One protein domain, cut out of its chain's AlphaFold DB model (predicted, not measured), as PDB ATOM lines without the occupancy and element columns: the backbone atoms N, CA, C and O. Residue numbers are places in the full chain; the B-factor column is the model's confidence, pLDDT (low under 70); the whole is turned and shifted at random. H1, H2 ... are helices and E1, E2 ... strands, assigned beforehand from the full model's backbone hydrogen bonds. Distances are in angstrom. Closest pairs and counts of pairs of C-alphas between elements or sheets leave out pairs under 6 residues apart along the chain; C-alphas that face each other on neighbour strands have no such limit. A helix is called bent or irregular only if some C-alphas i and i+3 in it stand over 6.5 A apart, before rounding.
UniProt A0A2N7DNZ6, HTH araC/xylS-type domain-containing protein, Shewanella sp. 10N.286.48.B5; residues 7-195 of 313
ATOM      1  N   ARG A   7      57.295  18.313  27.421       93.25
ATOM      2  CA  ARG A   7      57.463  17.021  28.093       93.25
ATOM      3  C   ARG A   7      58.744  16.341  27.583       93.25
ATOM      4  O   ARG A   7      59.241  16.760  26.533       93.25
ATOM      5  N   PRO A   8      59.261  15.305  28.264       94.69
ATOM      6  CA  PRO A   8      60.386  14.517  27.762       94.69
ATOM      7  C   PRO A   8      60.081  13.832  26.421       94.69
ATOM      8  O   PRO A   8      58.938  13.445  26.157       94.69
ATOM      9  N   ALA A   9      61.108  13.645  25.591       96.69
ATOM     10  CA  ALA A   9      61.019  12.965  24.300       96.69
ATOM     11  C   ALA A   9      60.641  11.482  24.419       96.69
ATOM     12  O   ALA A   9      60.129  10.913  23.455       96.69
ATOM     13  N   LEU A  10      60.847  10.883  25.596       95.38
ATOM     14  CA  LEU A  10      60.605   9.475  25.908       95.38
ATOM     15  C   LEU A  10      59.316   8.900  25.289       95.38
ATOM     16  O   LEU A  10      59.379   7.918  24.555       95.38
ATOM     17  N   THR A  11      58.153   9.523  25.523       95.19
ATOM     18  CA  THR A  11      56.869   9.022  24.989       95.19
ATOM     19  C   THR A  11      56.831   9.060  23.462       95.19
ATOM     20  O   THR A  11      56.401   8.102  22.832       95.19
ATOM     21  N   ALA A  12      57.295  10.153  22.853       96.94
ATOM     22  CA  ALA A  12      57.302  10.294  21.400       96.94
ATOM     23  C   ALA A  12      58.279   9.308  20.742       96.94
ATOM     24  O   ALA A  12      57.976   8.754  19.689       96.94
ATOM     25  N   LYS A  13      59.421   9.032  21.383       97.00
ATOM     26  CA  LYS A  13      60.368   8.008  20.931       97.00
ATOM     27  C   LYS A  13      59.779   6.602  21.016       97.00
ATOM     28  O   LYS A  13      59.931   5.843  20.066       97.00
ATOM     29  N   ALA A  14      59.078   6.275  22.103       96.94
ATOM     30  CA  ALA A  14      58.383   4.994  22.229       96.94
ATOM     31  C   ALA A  14      57.366   4.794  21.091       96.94
ATOM     32  O   ALA A  14      57.366   3.744  20.455       96.94
ATOM     33  N   ILE A  15      56.579   5.830  20.772       97.25
ATOM     34  CA  ILE A  15      55.628   5.800  19.649       97.25
ATOM     35  C   ILE A  15      56.354   5.617  18.308       97.25
ATOM     36  O   ILE A  15      55.961   4.762  17.520       97.25
ATOM     37  N   LEU A  16      57.420   6.383  18.048       97.06
ATOM     38  CA  LEU A  16      58.193   6.298  16.801       97.06
ATOM     39  C   LEU A  16      58.805   4.913  16.573       97.06
ATOM     40  O   LEU A  16      58.771   4.418  15.446       97.06
ATOM     41  N   ASN A  17      59.358   4.305  17.623       95.75
ATOM     42  CA  ASN A  17      59.941   2.968  17.555       95.75
ATOM     43  C   ASN A  17      58.853   1.917  17.311       95.75
ATOM     44  O   ASN A  17      58.962   1.133  16.376       95.75
ATOM     45  N   TYR A  18      57.755   1.972  18.071       96.12
ATOM     46  CA  TYR A  18      56.643   1.039  17.902       96.12
ATOM     47  C   TYR A  18      56.023   1.111  16.500       96.12
ATOM     48  O   TYR A  18      55.738   0.084  15.887       96.12
ATOM     49  N   CYS A  19      55.840   2.321  15.963       95.12
ATOM     50  CA  CYS A  19      55.331   2.509  14.606       95.12
ATOM     51  C   CYS A  19      56.296   1.952  13.556       95.12
ATOM     52  O   CYS A  19      55.850   1.318  12.604       95.12
ATOM     53  N   GLN A  20      57.604   2.145  13.739       93.69
ATOM     54  CA  GLN A  20      58.621   1.590  12.848       93.69
ATOM     55  C   GLN A  20      58.582   0.057  12.828       93.69
ATOM     56  O   GLN A  20      58.577  -0.527  11.746       93.69
ATOM     57  N   ASP A  21      58.489  -0.583  13.994       94.81
ATOM     58  CA  ASP A  21      58.448  -2.048  14.109       94.81
ATOM     59  C   ASP A  21      57.164  -2.648  13.510       94.81
ATOM     60  O   ASP A  21      57.161  -3.783  13.034       94.81
ATOM     61  N   ASN A  22      56.084  -1.864  13.471       93.31
ATOM     62  CA  ASN A  22      54.778  -2.269  12.948       93.31
ATOM     63  C   ASN A  22      54.434  -1.659  11.574       93.31
ATOM     64  O   ASN A  22      53.281  -1.712  11.150       93.31
ATOM     65  N   ASN A  23      55.413  -1.092  10.859       91.75
ATOM     66  CA  ASN A  23      55.249  -0.503   9.520       91.75
ATOM     67  C   ASN A  23      54.181   0.610   9.414       91.75
ATOM     68  O   ASN A  23      53.580   0.804   8.356       91.75
ATOM     69  N   VAL A  24      53.954   1.369  10.489       92.69
ATOM     70  CA  VAL A  24      53.098   2.564  10.489       92.69
ATOM     71  C   VAL A  24      53.953   3.795  10.201       92.69
ATOM     72  O   VAL A  24      54.928   4.076  10.901       92.69
ATOM     73  N   ILE A  25      53.592   4.547   9.161       92.94
ATOM     74  CA  ILE A  25      54.376   5.693   8.695       92.94
ATOM     75  C   ILE A  25      53.850   6.966   9.357       92.94
ATOM     76  O   ILE A  25      52.718   7.390   9.124       92.94
ATOM     77  N   LEU A  26      54.695   7.606  10.159       95.19
ATOM     78  CA  LEU A  26      54.420   8.913  10.748       95.19
ATOM     79  C   LEU A  26      54.994  10.045   9.876       95.19
ATOM     80  O   LEU A  26      55.957   9.819   9.144       95.19
ATOM     81  N   PRO A  27      54.444  11.272   9.958       95.06
ATOM     82  CA  PRO A  27      54.987  12.435   9.262       95.06
ATOM     83  C   PRO A  27      56.478  12.679   9.555       95.06
ATOM     84  O   PRO A  27      56.892  12.688  10.716       95.06
ATOM     85  N   GLU A  28      57.260  12.980   8.512       91.81
ATOM     86  CA  GLU A  28      58.721  13.195   8.589       91.81
ATOM     87  C   GLU A  28      59.134  14.315   9.561       91.81
ATOM     88  O   GLU A  28      60.256  14.352  10.067       91.81
ATOM     89  N   GLU A  29      58.232  15.255   9.865       91.69
ATOM     90  CA  GLU A  29      58.493  16.316  10.844       91.69
ATOM     91  C   GLU A  29      58.832  15.780  12.243       91.69
ATOM     92  O   GLU A  29      59.507  16.466  13.015       91.69
ATOM     93  N   PHE A  30      58.423  14.549  12.559       95.06
ATOM     94  CA  PHE A  30      58.723  13.903  13.828       95.06
ATOM     95  C   PHE A  30      60.079  13.193  13.872       95.06
ATOM     96  O   PHE A  30      60.567  12.913  14.970       95.06
ATOM     97  N   ASP A  31      60.741  12.955  12.737       92.38
ATOM     98  CA  ASP A  31      62.007  12.210  12.701       92.38
ATOM     99  C   ASP A  31      63.135  12.911  13.463       92.38
ATOM    100  O   ASP A  31      64.041  12.263  13.990       92.38
ATOM    101  N   VAL A  32      63.036  14.234  13.636       93.00
ATOM    102  CA  VAL A  32      63.963  15.016  14.470       93.00
ATOM    103  C   VAL A  32      64.077  14.475  15.898       93.00
ATOM    104  O   VAL A  32      65.136  14.603  16.517       93.00
ATOM    105  N   ILE A  33      63.012  13.846  16.409       95.81
ATOM    106  CA  ILE A  33      62.926  13.311  17.771       95.81
ATOM    107  C   ILE A  33      63.792  12.053  17.930       95.81
ATOM    108  O   ILE A  33      64.304  11.805  19.020       95.81
ATOM    109  N   ARG A  34      64.040  11.293  16.854       92.06
ATOM    110  CA  ARG A  34      64.844  10.053  16.898       92.06
ATOM    111  C   ARG A  34      66.274  10.290  17.385       92.06
ATOM    112  O   ARG A  34      66.838   9.451  18.077       92.06
ATOM    113  N   SER A  35      66.834  11.458  17.066       89.62
ATOM    114  CA  SER A  35      68.191  11.864  17.465       89.62
ATOM    115  C   SER A  35      68.298  12.417  18.895       89.62
ATOM    116  O   SER A  35      69.386  12.793  19.346       89.62
ATOM    117  N   LEU A  36      67.173  12.527  19.605       93.88
ATOM    118  CA  LEU A  36      67.118  13.084  20.951       93.88
ATOM    119  C   LEU A  36      67.348  12.006  22.015       93.88
ATOM    120  O   LEU A  36      67.016  10.827  21.855       93.88
ATOM    121  N   SER A  37      67.900  12.437  23.143       93.06
ATOM    122  CA  SER A  37      67.905  11.664  24.380       93.06
ATOM    123  C   SER A  37      66.494  11.633  24.973       93.06
ATOM    124  O   SER A  37      65.691  12.527  24.723       93.06
ATOM    125  N   ASP A  38      66.191  10.625  25.785       93.19
ATOM    126  CA  ASP A  38      64.845  10.435  26.345       93.19
ATOM    127  C   ASP A  38      64.381  11.608  27.226       93.19
ATOM    128  O   ASP A  38      63.204  11.976  27.204       93.19
ATOM    129  N   ASP A  39      65.325  12.233  27.935       91.69
ATOM    130  CA  ASP A  39      65.099  13.386  28.814       91.69
ATOM    131  C   ASP A  39      65.055  14.735  28.085       91.69
ATOM    132  O   ASP A  39      64.711  15.751  28.695       91.69
ATOM    133  N   ASP A  40      65.418  14.787  26.797       94.75
ATOM    134  CA  ASP A  40      65.343  16.041  26.053       94.75
ATOM    135  C   ASP A  40      63.886  16.502  25.991       94.75
ATOM    136  O   ASP A  40      62.983  15.757  25.610       94.75
ATOM    137  N   LEU A  41      63.657  17.764  26.336       96.19
ATOM    138  CA  LEU A  41      62.327  18.344  26.267       96.19
ATOM    139  C   LEU A  41      61.926  18.588  24.809       96.19
ATOM    140  O   LEU A  41      62.726  19.055  23.993       96.19
ATOM    141  N   ILE A  42      60.665  18.298  24.505       96.75
ATOM    142  CA  ILE A  42      60.023  18.505  23.204       96.75
ATOM    143  C   ILE A  42      58.643  19.141  23.389       96.75
ATOM    144  O   ILE A  42      58.172  19.299  24.516       96.75
ATOM    145  N   SER A  43      57.967  19.490  22.289       95.19
ATOM    146  CA  SER A  43      56.573  19.942  22.359       95.19
ATOM    147  C   SER A  43      55.685  18.875  22.997       95.19
ATOM    148  O   SER A  43      55.656  17.725  22.564       95.19
ATOM    149  N   SER A  44      54.867  19.288  23.960       92.88
ATOM    150  CA  SER A  44      53.865  18.421  24.587       92.88
ATOM    151  C   SER A  44      52.822  17.877  23.630       92.88
ATOM    152  O   SER A  44      52.239  16.835  23.908       92.88
ATOM    153  N   SER A  45      52.591  18.576  22.520       92.62
ATOM    154  CA  SER A  45      51.637  18.158  21.496       92.62
ATOM    155  C   SER A  45      52.179  17.060  20.577       92.62
ATOM    156  O   SER A  45      51.388  16.395  19.923       92.62
ATOM    157  N   ALA A  46      53.499  16.842  20.528       94.94
ATOM    158  CA  ALA A  46      54.113  15.922  19.573       94.94
ATOM    159  C   ALA A  46      53.579  14.479  19.678       94.94
ATOM    160  O   ALA A  46      53.047  13.998  18.680       94.94
ATOM    161  N   PRO A  47      53.610  13.799  20.845       94.75
ATOM    162  CA  PRO A  47      53.041  12.453  20.938       94.75
ATOM    163  C   PRO A  47      51.523  12.424  20.725       94.75
ATOM    164  O   PRO A  47      51.002  11.424  20.249       94.75
ATOM    165  N   ILE A  48      50.808  13.513  21.031       93.62
ATOM    166  CA  ILE A  48      49.356  13.601  20.811       93.62
ATOM    167  C   ILE A  48      49.050  13.597  19.311       93.62
ATOM    168  O   ILE A  48      48.275  12.770  18.849       93.62
ATOM    169  N   LYS A  49      49.742  14.442  18.541       94.56
ATOM    170  CA  LYS A  49      49.615  14.497  17.078       94.56
ATOM    171  C   LYS A  49      50.032  13.195  16.396       94.56
ATOM    172  O   LYS A  49      49.442  12.818  15.390       94.56
ATOM    173  N   MET A  50      51.041  12.502  16.930       95.44
ATOM    174  CA  MET A  50      51.411  11.170  16.442       95.44
ATOM    175  C   MET A  50      50.255  10.182  16.623       95.44
ATOM    176  O   MET A  50      49.892   9.505  15.668       95.44
ATOM    177  N   LEU A  51      49.647  10.133  17.812       93.88
ATOM    178  CA  LEU A  51      48.515   9.244  18.098       93.88
ATOM    179  C   LEU A  51      47.278   9.584  17.255       93.88
ATOM    180  O   LEU A  51      46.624   8.678  16.749       93.88
ATOM    181  N   GLU A  52      47.003  10.869  17.020       92.50
ATOM    182  CA  GLU A  52      45.954  11.315  16.089       92.50
ATOM    183  C   GLU A  52      46.218  10.842  14.651       92.50
ATOM    184  O   GLU A  52      45.304  10.387  13.966       92.50
ATOM    185  N   CYS A  53      47.473  10.894  14.194       93.19
ATOM    186  CA  CYS A  53      47.853  10.394  12.874       93.19
ATOM    187  C   CYS A  53      47.682   8.869  12.770       93.19
ATOM    188  O   CYS A  53      47.135   8.370  11.788       93.19
ATOM    189  N   ILE A  54      48.089   8.131  13.805       93.19
ATOM    190  CA  ILE A  54      47.918   6.673  13.887       93.19
ATOM    191  C   ILE A  54      46.433   6.298  13.865       93.19
ATOM    192  O   ILE A  54      46.058   5.329  13.200       93.19
ATOM    193  N   GLU A  55      45.582   7.067  14.555       91.44
ATOM    194  CA  GLU A  55      44.135   6.823  14.626       91.44
ATOM    195  C   GLU A  55      43.516   6.884  13.236       91.44
ATOM    196  O   GLU A  55      42.740   6.003  12.867       91.44
ATOM    197  N   GLN A  56      43.916   7.883  12.447       89.31
ATOM    198  CA  GLN A  56      43.446   8.069  11.077       89.31
ATOM    199  C   GLN A  56      43.895   6.950  10.127       89.31
ATOM    200  O   GLN A  56      43.196   6.676   9.155       89.31
ATOM    201  N   GLN A  57      45.043   6.315  10.382       86.69
ATOM    202  CA  GLN A  57      45.613   5.295   9.495       86.69
ATOM    203  C   GLN A  57      45.146   3.872   9.812       86.69
ATOM    204  O   GLN A  57      44.859   3.103   8.899       86.69
ATOM    205  N   THR A  58      45.123   3.500  11.092       80.00
ATOM    206  CA  THR A  58      44.970   2.094  11.500       80.00
ATOM    207  C   THR A  58      43.569   1.774  12.011       80.00
ATOM    208  O   THR A  58      43.104   0.658  11.802       80.00
ATOM    209  N   ASN A  59      42.913   2.728  12.696       76.56
ATOM    210  CA  ASN A  59      41.686   2.542  13.490       76.56
ATOM    211  C   ASN A  59      41.589   1.159  14.188       76.56
ATOM    212  O   ASN A  59      40.506   0.586  14.301       76.56
ATOM    213  N   ASN A  60      42.730   0.608  14.627       83.56
ATOM    214  CA  ASN A  60      42.850  -0.737  15.185       83.56
ATOM    215  C   ASN A  60      43.004  -0.644  16.709       83.56
ATOM    216  O   ASN A  60      44.038  -0.207  17.211       83.56
ATOM    217  N   ALA A  61      41.971  -1.066  17.437       82.81
ATOM    218  CA  ALA A  61      41.928  -1.008  18.896       82.81
ATOM    219  C   ALA A  61      43.070  -1.789  19.572       82.81
ATOM    220  O   ALA A  61      43.656  -1.301  20.536       82.81
ATOM    221  N   GLU A  62      43.422  -2.966  19.048       87.06
ATOM    222  CA  GLU A  62      44.485  -3.814  19.600       87.06
ATOM    223  C   GLU A  62      45.852  -3.142  19.449       87.06
ATOM    224  O   GLU A  62      46.579  -2.998  20.430       87.06
ATOM    225  N   PHE A  63      46.131  -2.597  18.259       90.62
ATOM    226  CA  PHE A  63      47.344  -1.816  18.001       90.62
ATOM    227  C   PHE A  63      47.502  -0.668  19.006       90.62
ATOM    228  O   PHE A  63      48.588  -0.443  19.540       90.62
ATOM    229  N   PHE A  64      46.417   0.067  19.267       89.31
ATOM    230  CA  PHE A  64      46.435   1.163  20.230       89.31
ATOM    231  C   PHE A  64      46.665   0.677  21.656       89.31
ATOM    232  O   PHE A  64      47.483   1.264  22.358       89.31
ATOM    233  N   SER A  65      45.975  -0.379  22.084       87.75
ATOM    234  CA  SER A  65      46.133  -0.943  23.426       87.75
ATOM    235  C   SER A  65      47.583  -1.377  23.684       87.75
ATOM    236  O   SER A  65      48.183  -1.011  24.701       87.75
ATOM    237  N   GLU A  66      48.197  -2.064  22.718       93.12
ATOM    238  CA  GLU A  66      49.601  -2.474  22.784       93.12
ATOM    239  C   GLU A  66      50.561  -1.280  22.785       93.12
ATOM    240  O   GLU A  66      51.459  -1.210  23.631       93.12
ATOM    241  N   LEU A  67      50.342  -0.293  21.911       94.44
ATOM    242  CA  LEU A  67      51.131   0.938  21.885       94.44
ATOM    243  C   LEU A  67      51.063   1.680  23.228       94.44
ATOM    244  O   LEU A  67      52.091   2.101  23.763       94.44
ATOM    245  N   MET A  68      49.864   1.823  23.796       92.12
ATOM    246  CA  MET A  68      49.666   2.474  25.091       92.12
ATOM    247  C   MET A  68      50.432   1.739  26.188       92.12
ATOM    248  O   MET A  68      51.143   2.379  26.961       92.12
ATOM    249  N   LYS A  69      50.379   0.402  26.203       92.69
ATOM    250  CA  LYS A  69      51.156  -0.424  27.133       92.69
ATOM    251  C   LYS A  69      52.662  -0.183  26.991       92.69
ATOM    252  O   LYS A  69      53.325   0.050  28.001       92.69
ATOM    253  N   VAL A  70      53.194  -0.158  25.765       95.50
ATOM    254  CA  VAL A  70      54.616   0.136  25.499       95.50
ATOM    255  C   VAL A  70      55.000   1.523  26.015       95.50
ATOM    256  O   VAL A  70      56.019   1.670  26.697       95.50
ATOM    257  N   CYS A  71      54.185   2.545  25.735       95.00
ATOM    258  CA  CYS A  71      54.411   3.897  26.240       95.00
ATOM    259  C   CYS A  71      54.422   3.934  27.772       95.00
ATOM    260  O   CYS A  71      55.335   4.516  28.359       95.00
ATOM    261  N   THR A  72      53.436   3.305  28.412       93.44
ATOM    262  CA  THR A  72      53.294   3.261  29.866       93.44
ATOM    263  C   THR A  72      54.456   2.535  30.537       93.44
ATOM    264  O   THR A  72      55.048   3.085  31.464       93.44
ATOM    265  N   ASP A  73      54.825   1.343  30.063       93.88
ATOM    266  CA  ASP A  73      55.918   0.550  30.637       93.88
ATOM    267  C   ASP A  73      57.259   1.293  30.510       93.88
ATOM    268  O   ASP A  73      58.031   1.374  31.468       93.88
ATOM    269  N   THR A  74      57.496   1.924  29.356       93.44
ATOM    270  CA  THR A  74      58.683   2.758  29.113       93.44
ATOM    271  C   THR A  74      58.755   3.932  30.094       93.44
ATOM    272  O   THR A  74      59.801   4.200  30.692       93.44
ATOM    273  N   TRP A  75      57.637   4.633  30.293       91.19
ATOM    274  CA  TRP A  75      57.576   5.783  31.193       91.19
ATOM    275  C   TRP A  75      57.732   5.385  32.657       91.19
ATOM    276  O   TRP A  75      58.426   6.068  33.403       91.19
ATOM    277  N   LEU A  76      57.133   4.267  33.063       90.94
ATOM    278  CA  LEU A  76      57.232   3.740  34.419       90.94
ATOM    279  C   LEU A  76      58.673   3.373  34.776       90.94
ATOM    280  O   LEU A  76      59.163   3.754  35.838       90.94
ATOM    281  N   GLN A  77      59.379   2.700  33.865       90.25
ATOM    282  CA  GLN A  77      60.794   2.383  34.053       90.25
ATOM    283  C   GLN A  77      61.646   3.647  34.198       90.25
ATOM    284  O   GLN A  77      62.500   3.708  35.081       90.25
ATOM    285  N   ALA A  78      61.426   4.659  33.354       88.19
ATOM    286  CA  ALA A  78      62.151   5.921  33.453       88.19
ATOM    287  C   ALA A  78      61.819   6.668  34.754       88.19
ATOM    288  O   ALA A  78      62.725   7.138  35.441       88.19
ATOM    289  N   PHE A  79      60.537   6.728  35.121       86.50
ATOM    290  CA  PHE A  79      60.071   7.372  36.344       86.50
ATOM    291  C   PHE A  79      60.724   6.759  37.582       86.50
ATOM    292  O   PHE A  79      61.323   7.493  38.360       86.50
ATOM    293  N   TYR A  80      60.731   5.432  37.724       85.75
ATOM    294  CA  TYR A  80      61.325   4.781  38.895       85.75
ATOM    295  C   TYR A  80      62.853   4.821  38.950       85.75
ATOM    296  O   TYR A  80      63.414   4.697  40.036       85.75
ATOM    297  N   ARG A  81      63.547   5.055  37.830       84.00
ATOM    298  CA  ARG A  81      64.984   5.390  37.873       84.00
ATOM    299  C   ARG A  81      65.232   6.759  38.506       84.00
ATOM    300  O   ARG A  81      66.286   6.962  39.099       84.00
ATOM    301  N   MET A  82      64.292   7.692  38.352       78.25
ATOM    302  CA  MET A  82      64.393   9.053  38.890       78.25
ATOM    303  C   MET A  82      63.840   9.159  40.314       78.25
ATOM    304  O   MET A  82      64.453   9.796  41.164       78.25
ATOM    305  N   ALA A  83      62.687   8.542  40.557       78.06
ATOM    306  CA  ALA A  83      61.948   8.563  41.809       78.06
ATOM    307  C   ALA A  83      61.496   7.131  42.140       78.06
ATOM    308  O   ALA A  83      60.377   6.741  41.793       78.06
ATOM    309  N   PRO A  84      62.371   6.313  42.752       76.62
ATOM    310  CA  PRO A  84      62.022   4.957  43.157       76.62
ATOM    311  C   PRO A  84      60.789   4.957  44.073       76.62
ATOM    312  O   PRO A  84      60.639   5.878  44.884       76.62
ATOM    313  N   PRO A  85      59.912   3.943  43.978       70.62
ATOM    314  CA  PRO A  85      58.754   3.856  44.856       70.62
ATOM    315  C   PRO A  85      59.226   3.696  46.303       70.62
ATOM    316  O   PRO A  85      60.203   2.995  46.580       70.62
ATOM    317  N   ARG A  86      58.531   4.346  47.238       71.00
ATOM    318  CA  ARG A  86      58.791   4.141  48.664       71.00
ATOM    319  C   ARG A  86      58.223   2.782  49.066       71.00
ATOM    320  O   ARG A  86      57.059   2.504  48.786       71.00
ATOM    321  N   ASN A  87      59.030   1.969  49.744       59.97
ATOM    322  CA  ASN A  87      58.518   0.809  50.468       59.97
ATOM    323  C   ASN A  87      57.512   1.361  51.496       59.97
ATOM    324  O   ASN A  87      57.902   2.197  52.306       59.97
ATOM    325  N   ASP A  88      56.235   0.988  51.387       62.94
ATOM    326  CA  ASP A  88      55.111   1.406  52.250       62.94
ATOM    327  C   ASP A  88      54.373   2.715  51.889       62.94
ATOM    328  O   ASP A  88      53.522   3.165  52.660       62.94
ATOM    329  N   ALA A  89      54.617   3.332  50.723       69.06
ATOM    330  CA  ALA A  89      53.755   4.439  50.287       69.06
ATOM    331  C   ALA A  89      52.343   3.942  49.932       69.06
ATOM    332  O   ALA A  89      52.167   3.030  49.120       69.06
ATOM    333  N   ASP A  90      51.328   4.591  50.510       81.31
ATOM    334  CA  ASP A  90      49.955   4.461  50.032       81.31
ATOM    335  C   ASP A  90      49.801   5.108  48.640       81.31
ATOM    336  O   ASP A  90      50.624   5.916  48.189       81.31
ATOM    337  N   MET A  91      48.732   4.742  47.927       87.19
ATOM    338  CA  MET A  91      48.473   5.256  46.577       87.19
ATOM    339  C   MET A  91      48.386   6.795  46.540       87.19
ATOM    340  O   MET A  91      48.779   7.416  45.551       87.19
ATOM    341  N   ALA A  92      47.885   7.424  47.610       87.69
ATOM    342  CA  ALA A  92      47.760   8.877  47.702       87.69
ATOM    343  C   ALA A  92      49.143   9.547  47.744       87.69
ATOM    344  O   ALA A  92      49.419  10.458  46.964       87.69
ATOM    345  N   SER A  93      50.037   9.038  48.590       83.69
ATOM    346  CA  SER A  93      51.425   9.481  48.718       83.69
ATOM    347  C   SER A  93      52.195   9.285  47.412       83.69
ATOM    348  O   SER A  93      52.941  10.172  47.002       83.69
ATOM    349  N   GLN A  94      51.959   8.171  46.712       85.81
ATOM    350  CA  GLN A  94      52.553   7.902  45.403       85.81
ATOM    351  C   GLN A  94      52.085   8.900  44.328       85.81
ATOM    352  O   GLN A  94      52.885   9.319  43.485       85.81
ATOM    353  N   LEU A  95      50.809   9.309  44.348       89.62
ATOM    354  CA  LEU A  95      50.288  10.327  43.429       89.62
ATOM    355  C   LEU A  95      50.940  11.694  43.674       89.62
ATOM    356  O   LEU A  95      51.263  12.399  42.714       89.62
ATOM    357  N   VAL A  96      51.158  12.057  44.942       87.44
ATOM    358  CA  VAL A  96      51.842  13.311  45.282       87.44
ATOM    359  C   VAL A  96      53.305  13.269  44.872       87.44
ATOM    360  O   VAL A  96      53.774  14.212  44.240       87.44
ATOM    361  N   ASP A  97      54.005  12.166  45.149       83.50
ATOM    362  CA  ASP A  97      55.395  11.992  44.722       83.50
ATOM    363  C   ASP A  97      55.516  12.140  43.206       83.50
ATOM    364  O   ASP A  97      56.394  12.852  42.724       83.50
ATOM    365  N   PHE A  98      54.612  11.522  42.439       88.25
ATOM    366  CA  PHE A  98      54.570  11.694  40.990       88.25
ATOM    367  C   PHE A  98      54.406  13.164  40.588       88.25
ATOM    368  O   PHE A  98      55.178  13.661  39.766       88.25
ATOM    369  N   TYR A  99      53.431  13.868  41.167       89.75
ATOM    370  CA  TYR A  99      53.188  15.271  40.846       89.75
ATOM    371  C   TYR A  99      54.413  16.139  41.153       89.75
ATOM    372  O   TYR A  99      54.894  16.842  40.263       89.75
ATOM    373  N   GLU A 100      54.967  16.042  42.361       84.19
ATOM    374  CA  GLU A 100      56.113  16.848  42.799       84.19
ATOM    375  C   GLU A 100      57.383  16.544  41.990       84.19
ATOM    376  O   GLU A 100      58.143  17.464  41.688       84.19
ATOM    377  N   ASN A 101      57.590  15.285  41.572       82.19
ATOM    378  CA  ASN A 101      58.775  14.866  40.812       82.19
ATOM    379  C   ASN A 101      58.696  15.157  39.301       82.19
ATOM    380  O   ASN A 101      59.714  15.130  38.603       82.19
ATOM    381  N   ILE A 102      57.510  15.453  38.767       84.81
ATOM    382  CA  ILE A 102      57.307  15.664  37.327       84.81
ATOM    383  C   ILE A 102      56.917  17.107  37.009       84.81
ATOM    384  O   ILE A 102      57.469  17.717  36.075       84.81
ATOM    385  N   HIS A 103      55.972  17.667  37.765       85.00
ATOM    386  CA  HIS A 103      55.409  18.985  37.503       85.00
ATOM    387  C   HIS A 103      56.430  20.097  37.755       85.00
ATOM    388  O   HIS A 103      57.178  20.118  38.730       85.00
ATOM    389  N   GLY A 104      56.532  21.017  36.801       76.81
ATOM    390  CA  GLY A 104      57.494  22.113  36.806       76.81
ATOM    391  C   GLY A 104      58.952  21.704  36.568       76.81
ATOM    392  O   GLY A 104      59.780  22.593  36.386       76.81
ATOM    393  N   MET A 105      59.287  20.408  36.540       82.44
ATOM    394  CA  MET A 105      60.665  19.910  36.367       82.44
ATOM    395  C   MET A 105      60.911  19.212  35.034       82.44
ATOM    396  O   MET A 105      62.004  19.299  34.469       82.44
ATOM    397  N   ARG A 106      59.904  18.489  34.545       82.81
ATOM    398  CA  ARG A 106      59.930  17.769  33.263       82.81
ATOM    399  C   ARG A 106      58.732  18.125  32.393       82.81
ATOM    400  O   ARG A 106      58.810  18.020  31.172       82.81
ATOM    401  N   ILE A 107      57.648  18.577  33.020       88.62
ATOM    402  CA  ILE A 107      56.402  18.963  32.368       88.62
ATOM    403  C   ILE A 107      55.917  20.296  32.947       88.62
ATOM    404  O   ILE A 107      55.958  20.494  34.155       88.62
ATOM    405  N   ASN A 108      55.423  21.207  32.109       90.69
ATOM    406  CA  ASN A 108      54.823  22.486  32.531       90.69
ATOM    407  C   ASN A 108      53.334  22.596  32.151       90.69
ATOM    408  O   ASN A 108      52.839  23.669  31.809       90.69
ATOM    409  N   HIS A 109      52.618  21.470  32.169       87.94
ATOM    410  CA  HIS A 109      51.175  21.436  31.930       87.94
ATOM    411  C   HIS A 109      50.410  22.113  33.063       87.94
ATOM    412  O   HIS A 109      50.908  22.271  34.180       87.94
ATOM    413  N   ASN A 110      49.165  22.481  32.776       88.00
ATOM    414  CA  ASN A 110      48.241  23.034  33.759       88.00
ATOM    415  C   ASN A 110      47.647  21.905  34.616       88.00
ATOM    416  O   ASN A 110      46.464  21.570  34.530       88.00
ATOM    417  N   TRP A 111      48.531  21.264  35.375       91.00
ATOM    418  CA  TRP A 111      48.185  20.302  36.404       91.00
ATOM    419  C   TRP A 111      48.112  21.011  37.747       91.00
ATOM    420  O   TRP A 111      48.857  21.954  38.010       91.00
ATOM    421  N   SER A 112      47.215  20.534  38.594       91.50
ATOM    422  CA  SER A 112      47.118  20.942  39.985       91.50
ATOM    423  C   SER A 112      46.775  19.737  40.837       91.50
ATOM    424  O   SER A 112      45.940  18.923  40.435       91.50
ATOM    425  N   LEU A 113      47.370  19.665  42.018       92.44
ATOM    426  CA  LEU A 113      47.000  18.697  43.036       92.44
ATOM    427  C   LEU A 113      45.933  19.316  43.951       92.44
ATOM    428  O   LEU A 113      46.117  20.425  44.453       92.44
ATOM    429  N   VAL A 114      44.807  18.628  44.126       91.81
ATOM    430  CA  VAL A 114      43.719  19.027  45.027       91.81
ATOM    431  C   VAL A 114      43.611  17.988  46.129       91.81
ATOM    432  O   VAL A 114      43.354  16.815  45.865       91.81
ATOM    433  N   GLU A 115      43.810  18.427  47.363       90.12
ATOM    434  CA  GLU A 115      43.805  17.574  48.542       90.12
ATOM    435  C   GLU A 115      42.593  17.894  49.419       90.12
ATOM    436  O   GLU A 115      42.313  19.053  49.725       90.12
ATOM    437  N   THR A 116      41.868  16.852  49.815       88.62
ATOM    438  CA  THR A 116      40.777  16.912  50.795       88.62
ATOM    439  C   THR A 116      41.104  15.991  51.970       88.62
ATOM    440  O   THR A 116      42.130  15.309  51.963       88.62
ATOM    441  N   ASN A 117      40.240  15.935  52.982       83.56
ATOM    442  CA  ASN A 117      40.414  14.989  54.089       83.56
ATOM    443  C   ASN A 117      40.316  13.527  53.622       83.56
ATOM    444  O   ASN A 117      40.947  12.656  54.207       83.56
ATOM    445  N   GLU A 118      39.568  13.261  52.550       88.12
ATOM    446  CA  GLU A 118      39.258  11.901  52.096       88.12
ATOM    447  C   GLU A 118      40.052  11.480  50.862       88.12
ATOM    448  O   GLU A 118      40.261  10.292  50.646       88.12
ATOM    449  N   THR A 119      40.484  12.425  50.024       91.56
ATOM    450  CA  THR A 119      41.090  12.118  48.723       91.56
ATOM    451  C   THR A 119      42.245  13.041  48.369       91.56
ATOM    452  O   THR A 119      42.302  14.202  48.783       91.56
ATOM    453  N   VAL A 120      43.143  12.528  47.531       92.38
ATOM    454  CA  VAL A 120      44.109  13.319  46.769       92.38
ATOM    455  C   VAL A 120      43.779  13.179  45.290       92.38
ATOM    456  O   VAL A 120      43.624  12.065  44.793       92.38
ATOM    457  N   SER A 121      43.654  14.307  44.594       94.25
ATOM    458  CA  SER A 121      43.230  14.355  43.195       94.25
ATOM    459  C   SER A 121      44.225  15.115  42.327       94.25
ATOM    460  O   SER A 121      44.510  16.286  42.575       94.25
ATOM    461  N   LEU A 122      44.710  14.478  41.262       95.00
ATOM    462  CA  LEU A 122      45.427  15.153  40.187       95.00
ATOM    463  C   LEU A 122      44.411  15.688  39.179       95.00
ATOM    464  O   LEU A 122      43.702  14.923  38.530       95.00
ATOM    465  N   VAL A 123      44.371  17.009  39.020       92.75
ATOM    466  CA  VAL A 123      43.509  17.687  38.049       92.75
ATOM    467  C   VAL A 123      44.369  18.200  36.904       92.75
ATOM    468  O   VAL A 123      45.181  19.107  37.088       92.75
ATOM    469  N   SER A 124      44.164  17.658  35.707       90.44
ATOM    470  CA  SER A 124      44.777  18.128  34.467       90.44
ATOM    471  C   SER A 124      43.771  18.975  33.691       90.44
ATOM    472  O   SER A 124      42.800  18.465  33.132       90.44
ATOM    473  N   LYS A 125      44.001  20.291  33.644       86.12
ATOM    474  CA  LYS A 125      43.226  21.221  32.812       86.12
ATOM    475  C   LYS A 125      43.900  21.283  31.450       86.12
ATOM    476  O   LYS A 125      44.918  21.959  31.294       86.12
ATOM    477  N   SER A 126      43.393  20.546  30.471       66.38
ATOM    478  CA  SER A 126      44.104  20.476  29.200       66.38
ATOM    479  C   SER A 126      43.935  21.771  28.404       66.38
ATOM    480  O   SER A 126      42.829  22.139  28.025       66.38
ATOM    481  N   ALA A 127      45.048  22.451  28.115       52.22
ATOM    482  CA  ALA A 127      45.107  23.477  27.068       52.22
ATOM    483  C   ALA A 127      45.196  22.855  25.657       52.22
ATOM    484  O   ALA A 127      44.992  23.535  24.657       52.22
ATOM    485  N   LEU A 128      45.538  21.564  25.588       53.19
ATOM    486  CA  LEU A 128      45.692  20.754  24.384       53.19
ATOM    487  C   LEU A 128      44.554  19.729  24.392       53.19
ATOM    488  O   LEU A 128      44.737  18.597  24.836       53.19
ATOM    489  N   HIS A 129      43.348  20.163  24.030       53.62
ATOM    490  CA  HIS A 129      42.181  19.287  23.916       53.62
ATOM    491  C   HIS A 129      42.558  18.027  23.127       53.62
ATOM    492  O   HIS A 129      42.933  18.128  21.964       53.62
ATOM    493  N   GLY A 130      42.524  16.860  23.771       71.94
ATOM    494  CA  GLY A 130      42.907  15.620  23.110       71.94
ATOM    495  C   GLY A 130      42.773  14.419  24.030       71.94
ATOM    496  O   GLY A 130      43.498  14.304  25.019       71.94
ATOM    497  N   LYS A 131      41.883  13.495  23.657       86.88
ATOM    498  CA  LYS A 131      41.652  12.212  24.340       86.88
ATOM    499  C   LYS A 131      42.937  11.448  24.652       86.88
ATOM    500  O   LYS A 131      43.064  10.866  25.721       86.88
ATOM    501  N   PHE A 132      43.925  11.510  23.760       90.19
ATOM    502  CA  PHE A 132      45.195  10.808  23.922       90.19
ATOM    503  C   PHE A 132      46.039  11.325  25.080       90.19
ATOM    504  O   PHE A 132      46.800  10.560  25.664       90.19
ATOM    505  N   ASN A 133      45.906  12.599  25.454       89.62
ATOM    506  CA  ASN A 133      46.599  13.095  26.633       89.62
ATOM    507  C   ASN A 133      46.010  12.479  27.907       89.62
ATOM    508  O   ASN A 133      46.767  12.039  28.770       89.62
ATOM    509  N   ASP A 134      44.680  12.409  27.982       90.81
ATOM    510  CA  ASP A 134      43.972  11.787  29.101       90.81
ATOM    511  C   ASP A 134      44.289  10.285  29.161       90.81
ATOM    512  O   ASP A 134      44.622   9.779  30.226       90.81
ATOM    513  N   LEU A 135      44.291   9.585  28.019       91.88
ATOM    514  CA  LEU A 135      44.636   8.160  27.932       91.88
ATOM    515  C   LEU A 135      46.083   7.880  28.365       91.88
ATOM    516  O   LEU A 135      46.323   6.934  29.114       91.88
ATOM    517  N   LEU A 136      47.055   8.689  27.924       92.38
ATOM    518  CA  LEU A 136      48.466   8.529  28.310       92.38
ATOM    519  C   LEU A 136      48.663   8.751  29.809       92.38
ATOM    520  O   LEU A 136      49.376   7.986  30.454       92.38
ATOM    521  N   LEU A 137      48.025   9.780  30.370       92.94
ATOM    522  CA  LEU A 137      48.116  10.061  31.798       92.94
ATOM    523  C   LEU A 137      47.400   8.982  32.622       92.94
ATOM    524  O   LEU A 137      47.974   8.469  33.577       92.94
ATOM    525  N   TYR A 138      46.187   8.591  32.230       94.25
ATOM    526  CA  TYR A 138      45.407   7.555  32.903       94.25
ATOM    527  C   TYR A 138      46.117   6.200  32.908       94.25
ATOM    528  O   TYR A 138      46.309   5.618  33.972       94.25
ATOM    529  N   SER A 139      46.549   5.717  31.738       94.31
ATOM    530  CA  SER A 139      47.249   4.430  31.608       94.31
ATOM    531  C   SER A 139      48.505   4.385  32.475       94.31
ATOM    532  O   SER A 139      48.731   3.409  33.193       94.31
ATOM    533  N   PHE A 140      49.286   5.471  32.476       94.31
ATOM    534  CA  PHE A 140      50.443   5.610  33.347       94.31
ATOM    535  C   PHE A 140      50.068   5.543  34.832       94.31
ATOM    536  O   PHE A 140      50.652   4.746  35.563       94.31
ATOM    537  N   LEU A 141      49.091   6.336  35.279       94.38
ATOM    538  CA  LEU A 141      48.702   6.391  36.689       94.38
ATOM    539  C   LEU A 141      48.119   5.063  37.177       94.38
ATOM    540  O   LEU A 141      48.523   4.590  38.234       94.38
ATOM    541  N   ILE A 142      47.247   4.412  36.403       93.50
ATOM    542  CA  ILE A 142      46.706   3.088  36.748       93.50
ATOM    543  C   ILE A 142      47.828   2.062  36.890       93.50
ATOM    544  O   ILE A 142      47.882   1.337  37.886       93.50
ATOM    545  N   LYS A 143      48.763   2.017  35.934       92.12
ATOM    546  CA  LYS A 143      49.902   1.097  36.006       92.12
ATOM    547  C   LYS A 143      50.799   1.403  37.201       92.12
ATOM    548  O   LYS A 143      51.257   0.467  37.857       92.12
ATOM    549  N   MET A 144      51.035   2.684  37.478       91.06
ATOM    550  CA  MET A 144      51.801   3.129  38.634       91.06
ATOM    551  C   MET A 144      51.135   2.656  39.926       91.06
ATOM    552  O   MET A 144      51.829   2.065  40.734       91.06
ATOM    553  N   MET A 145      49.817   2.816  40.094       88.88
ATOM    554  CA  MET A 145      49.092   2.363  41.295       88.88
ATOM    555  C   MET A 145      48.975   0.839  41.415       88.88
ATOM    556  O   MET A 145      48.799   0.324  42.512       88.88
ATOM    557  N   SER A 146      49.092   0.112  40.302       87.19
ATOM    558  CA  SER A 146      48.994  -1.354  40.266       87.19
ATOM    559  C   SER A 146      50.328  -2.064  40.538       87.19
ATOM    560  O   SER A 146      50.440  -3.268  40.301       87.19
ATOM    561  N   GLN A 147      51.374  -1.344  40.962       84.75
ATOM    562  CA  GLN A 147      52.660  -1.973  41.262       84.75
ATOM    563  C   GLN A 147      52.594  -2.817  42.546       84.75
ATOM    564  O   GLN A 147      52.019  -2.362  43.531       84.75
ATOM    565  N   PRO A 148      53.253  -3.994  42.593       78.12
ATOM    566  CA  PRO A 148      53.184  -4.906  43.744       78.12
ATOM    567  C   PRO A 148      53.639  -4.298  45.078       78.12
ATOM    568  O   PRO A 148      53.219  -4.750  46.136       78.12
ATOM    569  N   ASN A 149      54.513  -3.292  45.021       71.94
ATOM    570  CA  ASN A 149      55.113  -2.661  46.197       71.94
ATOM    571  C   ASN A 149      54.232  -1.559  46.806       71.94
ATOM    572  O   ASN A 149      54.604  -0.981  47.824       71.94
ATOM    573  N   ILE A 150      53.102  -1.235  46.173       71.19
ATOM    574  CA  ILE A 150      52.157  -0.232  46.659       71.19
ATOM    575  C   ILE A 150      51.060  -0.960  47.421       71.19
ATOM    576  O   ILE A 150      50.467  -1.915  46.918       71.19
ATOM    577  N   SER A 151      50.768  -0.497  48.635       66.38
ATOM    578  CA  SER A 151      49.659  -1.051  49.408       66.38
ATOM    579  C   SER A 151      48.352  -0.855  48.630       66.38
ATOM    580  O   SER A 151      47.946   0.281  48.381       66.38
ATOM    581  N   ALA A 152      47.677  -1.953  48.260       63.28
ATOM    582  CA  ALA A 152      46.436  -1.977  47.459       63.28
ATOM    583  C   ALA A 152      45.209  -1.355  48.165       63.28
ATOM    584  O   ALA A 152      44.057  -1.537  47.778       63.28
ATOM    585  N   THR A 153      45.449  -0.659  49.261       64.19
ATOM    586  CA  THR A 153      44.469  -0.094  50.163       64.19
ATOM    587  C   THR A 153      44.099   1.291  49.640       64.19
ATOM    588  O   THR A 153      44.768   2.274  49.920       64.19
ATOM    589  N   GLY A 154      43.061   1.388  48.822       73.81
ATOM    590  CA  GLY A 154      42.546   2.673  48.357       73.81
ATOM    591  C   GLY A 154      41.594   2.512  47.183       73.81
ATOM    592  O   GLY A 154      41.775   1.636  46.343       73.81
ATOM    593  N   THR A 155      40.559   3.344  47.124       88.44
ATOM    594  CA  THR A 155      39.670   3.430  45.965       88.44
ATOM    595  C   THR A 155      40.210   4.465  44.990       88.44
ATOM    596  O   THR A 155      40.519   5.594  45.386       88.44
ATOM    597  N   ILE A 156      40.296   4.085  43.717       94.06
ATOM    598  CA  ILE A 156      40.677   4.968  42.616       94.06
ATOM    599  C   ILE A 156      39.410   5.364  41.865       94.06
ATOM    600  O   ILE A 156      38.585   4.502  41.556       94.06
ATOM    601  N   THR A 157      39.282   6.646  41.534       94.62
ATOM    602  CA  THR A 157      38.265   7.131  40.599       94.62
ATOM    603  C   THR A 157      38.907   7.995  39.518       94.62
ATOM    604  O   THR A 157      39.941   8.634  39.737       94.62
ATOM    605  N   ALA A 158      38.318   7.998  38.325       94.50
ATOM    606  CA  ALA A 158      38.769   8.830  37.215       94.50
ATOM    607  C   ALA A 158      37.591   9.556  36.560       94.50
ATOM    608  O   ALA A 158      36.535   8.973  36.335       94.50
ATOM    609  N   GLU A 159      37.770  10.827  36.219       92.50
ATOM    610  CA  GLU A 159      36.784  11.611  35.479       92.50
ATOM    611  C   GLU A 159      37.430  12.176  34.211       92.50
ATOM    612  O   GLU A 159      38.405  12.928  34.272       92.50
ATOM    613  N   PHE A 160      36.901  11.792  33.051       89.88
ATOM    614  CA  PHE A 160      37.421  12.168  31.740       89.88
ATOM    615  C   PHE A 160      36.710  13.383  31.150       89.88
ATOM    616  O   PHE A 160      35.535  13.645  31.413       89.88
ATOM    617  N   SER A 161      37.439  14.100  30.294       84.12
ATOM    618  CA  SER A 161      36.987  15.373  29.734       84.12
ATOM    619  C   SER A 161      35.966  15.228  28.597       84.12
ATOM    620  O   SER A 161      35.155  16.135  28.395       84.12
ATOM    621  N   LEU A 162      35.993  14.110  27.863       85.94
ATOM    622  CA  LEU A 162      35.103  13.821  26.730       85.94
ATOM    623  C   LEU A 162      34.116  12.689  27.055       85.94
ATOM    624  O   LEU A 162      34.167  12.076  28.125       85.94
ATOM    625  N   LYS A 163      33.214  12.412  26.112       87.62
ATOM    626  CA  LYS A 163      32.245  11.318  26.221       87.62
ATOM    627  C   LYS A 163      32.923   9.955  26.086       87.62
ATOM    628  O   LYS A 163      34.005   9.838  25.514       87.62
ATOM    629  N   SER A 164      32.266   8.919  26.596       88.69
ATOM    630  CA  SER A 164      32.827   7.565  26.670       88.69
ATOM    631  C   SER A 164      33.232   6.978  25.310       88.69
ATOM    632  O   SER A 164      34.244   6.287  25.224       88.69
ATOM    633  N   GLU A 165      32.519   7.307  24.228       88.19
ATOM    634  CA  GLU A 165      32.772   6.781  22.879       88.19
ATOM    635  C   GLU A 165      34.155   7.183  22.340       88.19
ATOM    636  O   GLU A 165      34.731   6.483  21.508       88.19
ATOM    637  N   GLU A 166      34.720   8.284  22.845       87.69
ATOM    638  CA  GLU A 166      36.061   8.742  22.478       87.69
ATOM    639  C   GLU A 166      37.173   7.879  23.091       87.69
ATOM    640  O   GLU A 166      38.286   7.860  22.562       87.69
ATOM    641  N   TYR A 167      36.897   7.158  24.183       89.00
ATOM    642  CA  TYR A 167      37.913   6.468  24.982       89.00
ATOM    643  C   TYR A 167      37.775   4.946  24.985       89.00
ATOM    644  O   TYR A 167      38.788   4.251  24.923       89.00
ATOM    645  N   LEU A 168      36.543   4.422  25.037       89.19
ATOM    646  CA  LEU A 168      36.265   2.997  25.284       89.19
ATOM    647  C   LEU A 168      36.845   2.043  24.229       89.19
ATOM    648  O   LEU A 168      37.004   0.861  24.498       89.19
ATOM    649  N   LYS A 169      37.189   2.541  23.038       87.81
ATOM    650  CA  LYS A 169      37.841   1.737  21.994       87.81
ATOM    651  C   LYS A 169      39.344   1.515  22.206       87.81
ATOM    652  O   LYS A 169      39.940   0.769  21.439       87.81
ATOM    653  N   TYR A 170      39.967   2.189  23.174       87.75
ATOM    654  CA  TYR A 170      41.428   2.216  23.321       87.75
ATOM    655  C   TYR A 170      41.963   1.494  24.544       87.75
ATOM    656  O   TYR A 170      43.075   0.975  24.495       87.75
ATOM    657  N   LEU A 171      41.225   1.531  25.649       87.25
ATOM    658  CA  LEU A 171      41.658   1.003  26.932       87.25
ATOM    659  C   LEU A 171      40.459   0.439  27.685       87.25
ATOM    660  O   LEU A 171      39.337   0.925  27.539       87.25
ATOM    661  N   ASP A 172      40.749  -0.517  28.557       88.50
ATOM    662  CA  ASP A 172      39.835  -0.913  29.615       88.50
ATOM    663  C   ASP A 172      39.937   0.059  30.796       88.50
ATOM    664  O   ASP A 172      41.004   0.608  31.095       88.50
ATOM    665  N   PHE A 173      38.820   0.233  31.500       90.88
ATOM    666  CA  PHE A 173      38.703   1.135  32.645       90.88
ATOM    667  C   PHE A 173      38.315   0.335  33.897       90.88
ATOM    668  O   PHE A 173      37.134   0.246  34.225       90.88
ATOM    669  N   PRO A 174      39.282  -0.286  34.604       89.44
ATOM    670  CA  PRO A 174      39.003  -1.205  35.715       89.44
ATOM    671  C   PRO A 174      38.584  -0.511  37.025       89.44
ATOM    672  O   PRO A 174      38.388  -1.180  38.036       89.44
ATOM    673  N   VAL A 175      38.485   0.819  37.032       91.38
ATOM    674  CA  VAL A 175      38.156   1.644  38.205       91.38
ATOM    675  C   VAL A 175      36.890   2.452  37.940       91.38
ATOM    676  O   VAL A 175      36.504   2.620  36.781       91.38
ATOM    677  N   ASP A 176      36.266   2.995  38.989       91.75
ATOM    678  CA  ASP A 176      35.087   3.856  38.836       91.75
ATOM    679  C   ASP A 176      35.431   5.077  37.970       91.75
ATOM    680  O   ASP A 176      36.210   5.953  38.362       91.75
ATOM    681  N   THR A 177      34.898   5.083  36.748       93.06
ATOM    682  CA  THR A 177      35.275   6.023  35.698       93.06
ATOM    683  C   THR A 177      34.046   6.751  35.184       93.06
ATOM    684  O   THR A 177      33.119   6.142  34.649       93.06
ATOM    685  N   LYS A 178      34.060   8.078  35.299       91.38
ATOM    686  CA  LYS A 178      33.031   8.958  34.747       91.38
ATOM    687  C   LYS A 178      33.541   9.629  33.484       91.38
ATOM    688  O   LYS A 178      34.701  10.022  33.391       91.38
ATOM    689  N   PHE A 179      32.644   9.819  32.529       88.12
ATOM    690  CA  PHE A 179      32.931  10.499  31.270       88.12
ATOM    691  C   PHE A 179      32.119  11.789  31.178       88.12
ATOM    692  O   PHE A 179      31.047  11.903  31.772       88.12
ATOM    693  N   GLY A 180      32.638  12.775  30.451       78.38
ATOM    694  CA  GLY A 180      32.036  14.098  30.353       78.38
ATOM    695  C   GLY A 180      30.623  14.049  29.768       78.38
ATOM    696  O   GLY A 180      30.434  13.709  28.601       78.38
ATOM    697  N   THR A 181      29.628  14.453  30.562       62.38
ATOM    698  CA  THR A 181      28.235  14.645  30.137       62.38
ATOM    699  C   THR A 181      27.949  16.144  29.995       62.38
ATOM    700  O   THR A 181      27.423  16.796  30.890       62.38
ATOM    701  N   ASN A 182      28.372  16.700  28.867       53.22
ATOM    702  CA  ASN A 182      27.985  17.992  28.291       53.22
ATOM    703  C   ASN A 182      28.115  19.336  29.051       53.22
ATOM    704  O   ASN A 182      28.077  20.305  28.313       53.22
ATOM    705  N   ASP A 183      28.339  19.496  30.370       53.22
ATOM    706  CA  ASP A 183      28.468  20.887  30.910       53.22
ATOM    707  C   ASP A 183      29.340  21.150  32.165       53.22
ATOM    708  O   ASP A 183      29.825  22.269  32.324       53.22
ATOM    709  N   THR A 184      29.636  20.195  33.057       48.56
ATOM    710  CA  THR A 184      30.337  20.526  34.333       48.56
ATOM    711  C   THR A 184      31.848  20.247  34.355       48.56
ATOM    712  O   THR A 184      32.587  20.936  35.060       48.56
ATOM    713  N   ASN A 185      32.334  19.300  33.541       53.12
ATOM    714  CA  ASN A 185      33.743  18.859  33.494       53.12
ATOM    715  C   ASN A 185      34.454  19.162  32.160       53.12
ATOM    716  O   ASN A 185      35.496  18.581  31.854       53.12
ATOM    717  N   VAL A 186      33.917  20.094  31.365       61.25
ATOM    718  CA  VAL A 186      34.457  20.425  30.038       61.25
ATOM    719  C   VAL A 186      35.947  20.783  30.133       61.25
ATOM    720  O   VAL A 186      36.340  21.761  30.771       61.25
ATOM    721  N   GLY A 187      36.785  19.963  29.492       70.31
ATOM    722  CA  GLY A 187      38.225  20.198  29.357       70.31
ATOM    723  C   GLY A 187      39.093  19.827  30.566       70.31
ATOM    724  O   GLY A 187      40.232  20.298  30.647       70.31
ATOM    725  N   LYS A 188      38.598  19.008  31.506       85.44
ATOM    726  CA  LYS A 188      39.383  18.545  32.661       85.44
ATOM    727  C   LYS A 188      39.418  17.024  32.752       85.44
ATOM    728  O   LYS A 188      38.381  16.381  32.662       85.44
ATOM    729  N   PHE A 189      40.611  16.486  32.979       91.31
ATOM    730  CA  PHE A 189      40.812  15.118  33.443       91.31
ATOM    731  C   PHE A 189      41.121  15.148  34.942       91.31
ATOM    732  O   PHE A 189      41.941  15.961  35.383       91.31
ATOM    733  N   VAL A 190      40.470  14.284  35.716       93.50
ATOM    734  CA  VAL A 190      40.661  14.163  37.164       93.50
ATOM    735  C   VAL A 190      40.977  12.713  37.499       93.50
ATOM    736  O   VAL A 190      40.255  11.812  37.087       93.50
ATOM    737  N   PHE A 191      42.050  12.489  38.251       95.38
ATOM    738  CA  PHE A 191      42.403  11.183  38.799       95.38
ATOM    739  C   PHE A 191      42.490  11.295  40.315       95.38
ATOM    740  O   PHE A 191      43.313  12.062  40.820       95.38
ATOM    741  N   SER A 192      41.653  10.551  41.029       94.81
ATOM    742  CA  SER A 192      41.495  10.661  42.476       94.81
ATOM    743  C   SER A 192      41.789   9.342  43.168       94.81
ATOM    744  O   SER A 192      41.461   8.264  42.675       94.81
ATOM    745  N   VAL A 193      42.397   9.446  44.345       92.62
ATOM    746  CA  VAL A 193      42.743   8.319  45.206       92.62
ATOM    747  C   VAL A 193      42.285   8.627  46.625       92.62
ATOM    748  O   VAL A 193      42.535   9.727  47.125       92.62
ATOM    749  N   SER A 194      41.632   7.672  47.287       90.00
ATOM    750  CA  SER A 194      41.250   7.802  48.698       90.00
ATOM    751  C   SER A 194      42.458   7.764  49.640       90.00
ATOM    752  O   SER A 194      43.371   6.959  49.450       90.00
ATOM    753  N   LYS A 195      42.418   8.554  50.710       85.25
ATOM    754  CA  LYS A 195      43.365   8.509  51.827       85.25
ATOM    755  C   LYS A 195      42.953   7.437  52.832       85.25
ATOM    756  O   LYS A 195      41.771   7.273  53.115       85.25
TER     757      LYS A 195
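Overview. This is residues 7 to 195 of the 313 residues of the protein "HTH araC/xylS-type domain-containing protein" of Shewanella sp. 10N.286.48.B5 (UniProt A0A2N7DNZ6). A five-stranded sheet forms a wall with H5 and H6 over one face and no named helix over the other; H1, H2, H3 and H4 make a helical cluster beyond H6. H6 lies in the middle, between the sheet and H4, which crosses it. The 189 printed residues run H1 H2 E1 H3 H4 H5 E2 E3 H6 E4 E5 E6, six named helices and six named strands, class mixed. The mixed sheet has the order E2 E3 E6 E4 E5. The whole is compact, with a radius of gyration of the C-alphas of 16.2 A and spans of 49 by 39 by 28 A.

Arrangement. H1, residues 10 to 21, touches H4, residues 61 to 82, at a steep tilt of 41 degrees, opposite ways; their closest C-alphas, of Ala 14 and Cys 71, are 5.8 A apart. With residues 12 to 16 alone H1 touches H2, residues 28 to 35, closest at the C-alphas of Lys 13 and Arg 34, 6.4 A. E1, residues 41 to 43, pairs with no named strand, but residues 7 to 8 pair antiparallel with its residues 41 to 42. H3, residues 46 to 58, touches H1 at a shallow tilt of 27 degrees, the same way, closest at the C-alphas of Ala 12 and Pro 47, 4.8 A. H4 touches H6, residues 131 to 145, at a steep tilt of 55 degrees, closest at the C-alphas of Thr 72 and Phe 140, 5.1 A. E2, residues 111 to 115, and E3, residues 119 to 125, form an antiparallel hairpin, with N 112 and O 123 at 2.9 A. E3 is antiparallel to E6, residues 188 to 194, with N 122 and O 191 at 2.8 A. E6 is antiparallel to E4, residues 156 to 159, with N 159 and O 190 at 2.8 A. E4 is parallel to E5, residues 176 to 178, with N 178 and O 158 at 2.8 A. E3, H6 and E4 form a split strand-helix-strand unit, two strands running the same way with E6 between them, its crossover right-handed. H5, residues 91 to 102, is on the sheet at a height of 9.4 A, over E3 and only just over E2, with 3 C-alphas. H6, on the same face, has a height of 9.9 A and runs along E6, at 8 degrees on the local plane. In H1, H3, H4, H5 and H6 every O i to N i+4 pair is within hydrogen-bond range; H2 has 0 of 4, and 3 of 5 O i to N i+3 pairs.

Along the chain. H1 begins at C-alpha 10, (60.605, 9.475, 25.908). H2 is only just irregular, C-alphas 29 and 32 being 6.7 A apart. H3 is 18.4 A long, H4 31.7 A, H6 21.0 A, E3 18.5 A and E6 19.4 A. E6 ends at C-alpha 194, (41.250, 7.802, 48.698).

Size, cuts and confidence. The C-alphas of Asn 23 and Asn 117, the two farthest apart, are 49.5 A apart. The printed part has no cut, and its long link is E4 to E5, residues 160 to 175. The mean pLDDT of the printed part is 87.0; residues 87 to 89, 126 to 129, 151 to 153 and 181 to 186 are under 70.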